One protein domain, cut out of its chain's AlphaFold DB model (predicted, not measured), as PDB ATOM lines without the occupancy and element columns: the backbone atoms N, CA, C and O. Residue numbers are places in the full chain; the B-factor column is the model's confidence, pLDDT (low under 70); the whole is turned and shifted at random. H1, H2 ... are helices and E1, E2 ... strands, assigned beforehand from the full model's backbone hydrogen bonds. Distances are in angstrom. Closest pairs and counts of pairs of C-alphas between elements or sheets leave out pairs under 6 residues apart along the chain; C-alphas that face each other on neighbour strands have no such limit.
ATOM      1  N   GLY A  30     -20.127  76.421  82.373       95.25
ATOM      2  CA  GLY A  30     -20.854  77.507  81.707       95.25
ATOM      3  C   GLY A  30     -20.206  78.026  80.418       95.25
ATOM      4  O   GLY A  30     -20.862  78.718  79.647       95.25
ATOM      5  N   TYR A  31     -18.965  77.653  80.113       96.38
ATOM      6  CA  TYR A  31     -18.253  78.096  78.912       96.38
ATOM      7  C   TYR A  31     -17.661  76.920  78.139       96.38
ATOM      8  O   TYR A  31     -17.465  75.836  78.688       96.38
ATOM      9  N   VAL A  32     -17.387  77.164  76.862       96.06
ATOM     10  CA  VAL A  32     -16.616  76.295  75.975       96.06
ATOM     11  C   VAL A  32     -15.376  77.076  75.544       96.06
ATOM     12  O   VAL A  32     -15.462  78.272  75.253       96.06
ATOM     13  N   TRP A  33     -14.214  76.426  75.556       96.75
ATOM     14  CA  TRP A  33     -12.937  77.052  75.225       96.75
ATOM     15  C   TRP A  33     -12.344  76.414  73.993       96.75
ATOM     16  O   TRP A  33     -12.348  75.191  73.863       96.75
ATOM     17  N   TYR A  34     -11.741  77.237  73.149       97.38
ATOM     18  CA  TYR A  34     -11.080  76.775  71.949       97.38
ATOM     19  C   TYR A  34      -9.614  77.173  71.959       97.38
ATOM     20  O   TYR A  34      -9.232  78.258  72.390       97.38
ATOM     21  N   ARG A  35      -8.760  76.278  71.474       98.00
ATOM     22  CA  ARG A  35      -7.414  76.659  71.052       98.00
ATOM     23  C   ARG A  35      -7.456  77.030  69.582       98.00
ATOM     24  O   ARG A  35      -8.124  76.341  68.809       98.00
ATOM     25  N   TYR A  36      -6.671  78.022  69.202       98.31
ATOM     26  CA  TYR A  36      -6.435  78.359  67.809       98.31
ATOM     27  C   TYR A  36      -5.107  77.752  67.337       98.31
ATOM     28  O   TYR A  36      -4.098  77.790  68.048       98.31
ATOM     29  N   ASP A  37      -5.129  77.128  66.162       98.00
ATOM     30  CA  ASP A  37      -3.979  76.512  65.501       98.00
ATOM     31  C   ASP A  37      -3.460  77.428  64.388       98.00
ATOM     32  O   ASP A  37      -4.099  77.556  63.343       98.00
ATOM     33  N   LEU A  38      -2.282  78.023  64.598       96.69
ATOM     34  CA  LEU A  38      -1.688  78.983  63.663       96.69
ATOM     35  C   LEU A  38      -1.255  78.340  62.331       96.69
ATOM     36  O   LEU A  38      -1.081  79.044  61.338       96.69
ATOM     37  N   GLU A  39      -1.029  77.022  62.288       96.12
ATOM     38  CA  GLU A  39      -0.610  76.333  61.059       96.12
ATOM     39  C   GLU A  39      -1.802  75.910  60.196       96.12
ATOM     40  O   GLU A  39      -1.712  75.914  58.967       96.12
ATOM     41  N   GLU A  40      -2.901  75.507  60.834       96.50
ATOM     42  CA  GLU A  40      -4.105  75.012  60.155       96.50
ATOM     43  C   GLU A  40      -5.224  76.054  60.038       96.50
ATOM     44  O   GLU A  40      -6.228  75.756  59.392       96.50
ATOM     45  N   ASP A  41      -5.054  77.241  60.632       95.75
ATOM     46  CA  ASP A  41      -6.037  78.335  60.647       95.75
ATOM     47  C   ASP A  41      -7.422  77.841  61.101       95.75
ATOM     48  O   ASP A  41      -8.441  78.015  60.431       95.75
ATOM     49  N   ARG A  42      -7.448  77.115  62.227       96.25
ATOM     50  CA  ARG A  42      -8.675  76.516  62.768       96.25
ATOM     51  C   ARG A  42      -8.693  76.476  64.281       96.25
ATOM     52  O   ARG A  42      -7.654  76.432  64.937       96.25
ATOM     53  N   GLU A  43      -9.899  76.342  64.810       97.12
ATOM     54  CA  GLU A  43     -10.140  76.202  66.237       97.12
ATOM     55  C   GLU A  43     -10.519  74.775  66.629       97.12
ATOM     56  O   GLU A  43     -11.055  73.991  65.842       97.12
ATOM     57  N   THR A  44     -10.173  74.390  67.853       97.06
ATOM     58  CA  THR A  44     -10.523  73.083  68.416       97.06
ATOM     59  C   THR A  44     -10.869  73.242  69.881       97.06
ATOM     60  O   THR A  44     -10.118  73.876  70.619       97.06
ATOM     61  N   GLU A  45     -11.984  72.644  70.290       95.88
ATOM     62  CA  GLU A  45     -12.423  72.656  71.682       95.88
ATOM     63  C   GLU A  45     -11.374  72.004  72.590       95.88
ATOM     64  O   GLU A  45     -10.785  70.968  72.260       95.88
ATOM     65  N   VAL A  46     -11.129  72.632  73.733       96.12
ATOM     66  CA  VAL A  46     -10.194  72.186  74.764       96.12
ATOM     67  C   VAL A  46     -10.770  72.443  76.151       96.12
ATOM     68  O   VAL A  46     -11.717  73.204  76.336       96.12
ATOM     69  N   THR A  47     -10.165  71.828  77.163       94.44
ATOM     70  CA  THR A  47     -10.516  72.137  78.553       94.44
ATOM     71  C   THR A  47     -10.055  73.544  78.948       94.44
ATOM     72  O   THR A  47      -9.048  74.042  78.440       94.44
ATOM     73  N   GLU A  48     -10.712  74.160  79.939       94.56
ATOM     74  CA  GLU A  48     -10.272  75.439  80.523       94.56
ATOM     75  C   GLU A  48      -8.795  75.404  80.937       94.56
ATOM     76  O   GLU A  48      -8.039  76.360  80.753       94.56
ATOM     77  N   LYS A  49      -8.362  74.276  81.504       95.62
ATOM     78  CA  LYS A  49      -6.987  74.092  81.959       95.62
ATOM     79  C   LYS A  49      -5.993  74.132  80.801       95.62
ATOM     80  O   LYS A  49      -4.927  74.726  80.947       95.62
ATOM     81  N   GLU A  50      -6.314  73.478  79.689       96.06
ATOM     82  CA  GLU A  50      -5.489  73.524  78.481       96.06
ATOM     83  C   GLU A  50      -5.480  74.929  77.889       96.06
ATOM     84  O   GLU A  50      -4.404  75.443  77.606       96.06
ATOM     85  N   PHE A  51      -6.642  75.582  77.799       97.19
ATOM     86  CA  PHE A  51      -6.765  76.962  77.327       97.19
ATOM     87  C   PHE A  51      -5.886  77.930  78.133       97.19
ATOM     88  O   PHE A  51      -5.098  78.686  77.573       97.19
ATOM     89  N   ASN A  52      -5.942  77.860  79.465       96.44
ATOM     90  CA  ASN A  52      -5.152  78.720  80.353       96.44
ATOM     91  C   ASN A  52      -3.639  78.442  80.316       96.44
ATOM     92  O   ASN A  52      -2.859  79.243  80.828       96.44
ATOM     93  N   ALA A  53      -3.209  77.314  79.744       97.06
ATOM     94  CA  ALA A  53      -1.796  76.999  79.546       97.06
ATOM     95  C   ALA A  53      -1.243  77.522  78.207       97.06
ATOM     96  O   ALA A  53      -0.028  77.470  77.993       97.06
ATOM     97  N   LEU A  54      -2.111  77.997  77.308       97.50
ATOM     98  CA  LEU A  54      -1.730  78.527  76.004       97.50
ATOM     99  C   LEU A  54      -1.325  80.011  76.087       97.50
ATOM    100  O   LEU A  54      -1.768  80.722  76.988       97.50
ATOM    101  N   PRO A  55      -0.492  80.487  75.143       98.06
ATOM    102  CA  PRO A  55      -0.289  81.915  74.892       98.06
ATOM    103  C   PRO A  55      -1.617  82.649  74.696       98.06
ATOM    104  O   PRO A  55      -2.538  82.074  74.118       98.06
ATOM    105  N   ALA A  56      -1.704  83.906  75.129       97.06
ATOM    106  CA  ALA A  56      -2.943  84.682  75.075       97.06
ATOM    107  C   ALA A  56      -3.410  84.974  73.640       97.06
ATOM    108  O   ALA A  56      -4.606  85.094  73.393       97.06
ATOM    109  N   ASP A  57      -2.471  85.081  72.701       96.12
ATOM    110  CA  ASP A  57      -2.750  85.422  71.311       96.12
ATOM    111  C   ASP A  57      -1.653  84.911  70.362       96.12
ATOM    112  O   ASP A  57      -0.613  84.385  70.782       96.12
ATOM    113  N   GLU A  58      -1.900  85.061  69.059       96.62
ATOM    114  CA  GLU A  58      -0.991  84.628  67.998       96.62
ATOM    115  C   GLU A  58       0.392  85.281  68.106       96.62
ATOM    116  O   GLU A  58       1.396  84.628  67.826       96.62
ATOM    117  N   THR A  59       0.476  86.542  68.547       97.38
ATOM    118  CA  THR A  59       1.757  87.256  68.664       97.38
ATOM    119  C   THR A  59       2.633  86.567  69.696       97.38
ATOM    120  O   THR A  59       3.777  86.215  69.404       97.38
ATOM    121  N   GLU A  60       2.079  86.302  70.879       97.56
ATOM    122  CA  GLU A  60       2.805  85.626  71.952       97.56
ATOM    123  C   GLU A  60       3.189  84.188  71.553       97.56
ATOM    124  O   GLU A  60       4.286  83.719  71.881       97.56
ATOM    125  N   ALA A  61       2.323  83.482  70.817       96.94
ATOM    126  CA  ALA A  61       2.643  82.158  70.288       96.94
ATOM    127  C   ALA A  61       3.808  82.203  69.287       96.94
ATOM    128  O   ALA A  61       4.747  81.414  69.420       96.94
ATOM    129  N   ILE A  62       3.806  83.156  68.350       96.81
ATOM    130  CA  ILE A  62       4.876  83.342  67.358       96.81
ATOM    131  C   ILE A  62       6.200  83.693  68.042       96.81
ATOM    132  O   ILE A  62       7.226  83.085  67.734       96.81
ATOM    133  N   GLU A  63       6.194  84.622  69.002       97.69
ATOM    134  CA  GLU A  63       7.396  85.011  69.752       97.69
ATOM    135  C   GLU A  63       8.015  83.830  70.512       97.69
ATOM    136  O   GLU A  63       9.240  83.723  70.621       97.69
ATOM    137  N   LYS A  64       7.177  82.914  71.007       96.56
ATOM    138  CA  LYS A  64       7.607  81.693  71.703       96.56
ATOM    139  C   LYS A  64       7.887  80.512  70.769       96.56
ATOM    140  O   LYS A  64       8.345  79.475  71.248       96.56
ATOM    141  N   GLY A  65       7.625  80.642  69.468       96.94
ATOM    142  CA  GLY A  65       7.745  79.549  68.501       96.94
ATOM    143  C   GLY A  65       6.771  78.393  68.763       96.94
ATOM    144  O   GLY A  65       7.128  77.232  68.565       96.94
ATOM    145  N   LEU A  66       5.571  78.696  69.262       97.31
ATOM    146  CA  LEU A  66       4.510  77.735  69.556       97.31
ATOM    147  C   LEU A  66       3.456  77.725  68.443       97.31
ATOM    148  O   LEU A  66       3.177  78.745  67.825       97.31
ATOM    149  N   ARG A  67       2.848  76.554  68.220       96.81
ATOM    150  CA  ARG A  67       1.798  76.342  67.206       96.81
ATOM    151  C   ARG A  67       0.413  76.830  67.636       96.81
ATOM    152  O   ARG A  67      -0.422  77.110  66.786       96.81
ATOM    153  N   TYR A  68       0.157  76.864  68.940       98.06
ATOM    154  CA  TYR A  68      -1.174  77.093  69.494       98.06
ATOM    155  C   TYR A  68      -1.200  78.352  70.353       98.06
ATOM    156  O   TYR A  68      -0.264  78.579  71.124       98.06
ATOM    157  N   CYS A  69      -2.302  79.092  70.285       98.12
ATOM    158  CA  CYS A  69      -2.675  80.135  71.238       98.12
ATOM    159  C   CYS A  69      -4.120  79.935  71.713       98.12
ATOM    160  O   CYS A  69      -4.837  79.046  71.242       98.12
ATOM    161  N   GLN A  70      -4.535  80.749  72.677       98.38
ATOM    162  CA  GLN A  70      -5.932  80.886  73.060       98.38
ATOM    163  C   GLN A  70      -6.751  81.333  71.843       98.38
ATOM    164  O   GLN A  70      -6.369  82.272  71.146       98.38
ATOM    165  N   GLY A  71      -7.827  80.600  71.567       97.12
ATOM    166  CA  GLY A  71      -8.851  80.959  70.591       97.12
ATOM    167  C   GLY A  71     -10.061  81.578  71.285       97.12
ATOM    168  O   GLY A  71      -9.938  82.237  72.324       97.12
ATOM    169  N   GLU A  72     -11.245  81.344  70.735       96.38
ATOM    170  CA  GLU A  72     -12.495  81.838  71.288       96.38
ATOM    171  C   GLU A  72     -12.835  81.193  72.643       96.38
ATOM    172  O   GLU A  72     -12.494  80.048  72.967       96.38
ATOM    173  N   LYS A  73     -13.544  81.972  73.461       96.06
ATOM    174  CA  LYS A  73     -14.235  81.506  74.660       96.06
ATOM    175  C   LYS A  73     -15.701  81.856  74.497       96.06
ATOM    176  O   LYS A  73     -16.070  83.029  74.561       96.06
ATOM    177  N   GLU A  74     -16.530  80.839  74.346       96.44
ATOM    178  CA  GLU A  74     -17.952  81.008  74.088       96.44
ATOM    179  C   GLU A  74     -18.782  80.626  75.309       96.44
ATOM    180  O   GLU A  74     -18.462  79.697  76.055       96.44
ATOM    181  N   THR A  75     -19.875  81.352  75.524       96.44
ATOM    182  CA  THR A  75     -20.891  80.958  76.499       96.44
ATOM    183  C   THR A  75     -21.539  79.655  76.036       96.44
ATOM    184  O   THR A  75     -21.931  79.532  74.877       96.44
ATOM    185  N   CYS A  76     -21.677  78.680  76.934       94.88
ATOM    186  CA  CYS A  76     -22.318  77.413  76.608       94.88
ATOM    187  C   CYS A  76     -23.774  77.649  76.190       94.88
ATOM    188  O   CYS A  76     -24.587  78.086  76.999       94.88
ATOM    189  N   SER A  77     -24.108  77.300  74.950       93.81
ATOM    190  CA  SER A  77     -25.439  77.492  74.357       93.81
ATOM    191  C   SER A  77     -26.539  76.615  74.959       93.81
ATOM    192  O   SER A  77     -27.713  76.850  74.699       93.81
ATOM    193  N   VAL A  78     -26.175  75.596  75.744       91.88
ATOM    194  CA  VAL A  78     -27.123  74.663  76.376       91.88
ATOM    195  C   VAL A  78     -27.607  75.171  77.734       91.88
ATOM    196  O   VAL A  78     -28.750  74.934  78.102       91.88
ATOM    197  N   CYS A  79     -26.736  75.847  78.483       93.69
ATOM    198  CA  CYS A  79     -27.043  76.359  79.824       93.69
ATOM    199  C   CYS A  79     -26.958  77.887  79.912       93.69
ATOM    200  O   CYS A  79     -26.976  78.438  81.005       93.69
ATOM    201  N   ASP A  80     -26.778  78.579  78.785       93.31
ATOM    202  CA  ASP A  80     -26.651  80.039  78.706       93.31
ATOM    203  C   ASP A  80     -25.630  80.634  79.695       93.31
ATOM    204  O   ASP A  80     -25.784  81.742  80.212       93.31
ATOM    205  N   GLY A  81     -24.556  79.890  79.973       93.56
ATOM    206  CA  GLY A  81     -23.494  80.336  80.873       93.56
ATOM    207  C   GLY A  81     -23.680  80.005  82.347       93.56
ATOM    208  O   GLY A  81     -22.784  80.309  83.132       93.56
ATOM    209  N   THR A  82     -24.788  79.379  82.749       94.12
ATOM    210  CA  THR A  82     -25.022  79.037  84.162       94.12
ATOM    211  C   THR A  82     -24.197  77.836  84.623       94.12
ATOM    212  O   THR A  82     -23.871  77.740  85.800       94.12
ATOM    213  N   GLY A  83     -23.861  76.926  83.703       93.25
ATOM    214  CA  GLY A  83     -23.264  75.629  84.026       93.25
ATOM    215  C   GLY A  83     -24.285  74.571  84.450       93.25
ATOM    216  O   GLY A  83     -23.914  73.416  84.629       93.25
ATOM    217  N   GLU A  84     -25.568  74.912  84.547       93.62
ATOM    218  CA  GLU A  84     -26.618  74.019  85.041       93.62
ATOM    219  C   GLU A  84     -27.854  74.059  84.133       93.62
ATOM    220  O   GLU A  84     -28.191  75.095  83.560       93.62
ATOM    221  N   VAL A  85     -28.550  72.930  84.008       91.38
ATOM    222  CA  VAL A  85     -29.828  72.813  83.288       91.38
ATOM    223  C   VAL A  85     -30.891  72.203  84.194       91.38
ATOM    224  O   VAL A  85     -30.570  71.465  85.124       91.38
ATOM    225  N   GLU A  86     -32.160  72.527  83.951       88.75
ATOM    226  CA  GLU A  86     -33.273  71.899  84.667       88.75
ATOM    227  C   GLU A  86     -33.380  70.411  84.288       88.75
ATOM    228  O   GLU A  86     -33.304  70.038  83.115       88.75
ATOM    229  N   ASP A  87     -33.559  69.550  85.288       81.62
ATOM    230  CA  ASP A  87     -33.739  68.105  85.135       81.62
ATOM    231  C   ASP A  87     -35.167  67.790  84.648       81.62
ATOM    232  O   ASP A  87     -36.071  67.505  85.436       81.62
TER     233      ASP A  87
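This is residues 30 to 87 of the 97 residues of an uncharacterized protein of Prevotella copri (UniProt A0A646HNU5). A small, strongly twisted sheet of three antiparallel strands, E2, E1 and E3, forms the body, with the short helix H1 over one face and H2 on the opposite face, near the end of the long axis where E3 begins. From the other end of E3 an arm of residues 76 to 87, with the three-residue strand E4 near its tip, runs away from the sheet and adds to the length of the whole. The printed part has 58 residues, with two named helices and four named strands in the order E1, E2, H1, H2, E3, E4, and the class is mixed, helices and strands. The sheet order is E2, E1, E3, all antiparallel. The whole is loose, with a radius of gyration of the C-alphas of 13.3 A, and spans 46 by 19 by 13 A.

The inner strand of the sheet is E1, residues 31 to 37, and its edge strands are E2, residues 42 to 46, and E3, residues 68 to 75. E1 and E3 are antiparallel, with 154 degrees between their directions; the C-alphas of residues 36 and 71, which face each other, are 4.5 A apart, and N 32 and O 74 are within hydrogen-bond range at 2.9 A, as are N 71 and O 34 at 2.9 A. E1 and E2 form a hairpin, antiparallel at 137 degrees, with N 46 and O 33 within hydrogen-bond range at 2.8 A and N 35 and O 44 at 2.9 A. H1, residues 48 to 52, is on the sheet at a height over the sheet of 7.6 A. H1 lies only just over E1, on which 3 of its 5 C-alphas fall, while 2 fall on E2. The closest C-alphas of H1 and E3 are those of Phe 51 and Gln 70, 5.9 A apart. H2, residues 58 to 64, is on the opposite face of the sheet at a height over the sheet of 6.7 A, from a local plane fitted to only just enough C-alphas, 6 of the sheet. H2 is beside the strands and over none of them, but only just, since 2 of its 7 C-alphas fall on E3. The closest C-alphas of H2 and E3 are those of Ala 61 and Cys 69, 5.8 A apart. H1 and H2 are apart. E2, H1, H2 and E3 make a split strand-helix-strand unit, two strands that run the same way with helices between them in the chain and E1 between them in the sheet; its crossover is right-handed. In both helices every O i to N i+4 pair is within hydrogen-bond range. E4, residues 84 to 86, pairs with no named strand and is apart from E1, E2, E3, H1 and H2.

E3 is the longest strand, 21.3 A from C-alpha 68 at (-1.174, 77.093, 69.494) to C-alpha 75 at (-20.891, 80.958, 76.499). E1 measures 19.6 A and begins at C-alpha 31, (-18.253, 78.096, 78.912). E2 measures 12.8 A and H2 9.8 A. E4 measures 7.0 A and ends at C-alpha 86, (-33.273, 71.899, 84.667), while H1 measures 6.1 A.

The two C-alphas farthest apart are those of Glu 63 and Asp 87, at 47.1 A. The printed part has no cut. No link is long: the link from E3 to E4, of 8 residues, is short, and the other four are tight. The mean pLDDT of the printed part is 95.8, and no printed residue is under 70.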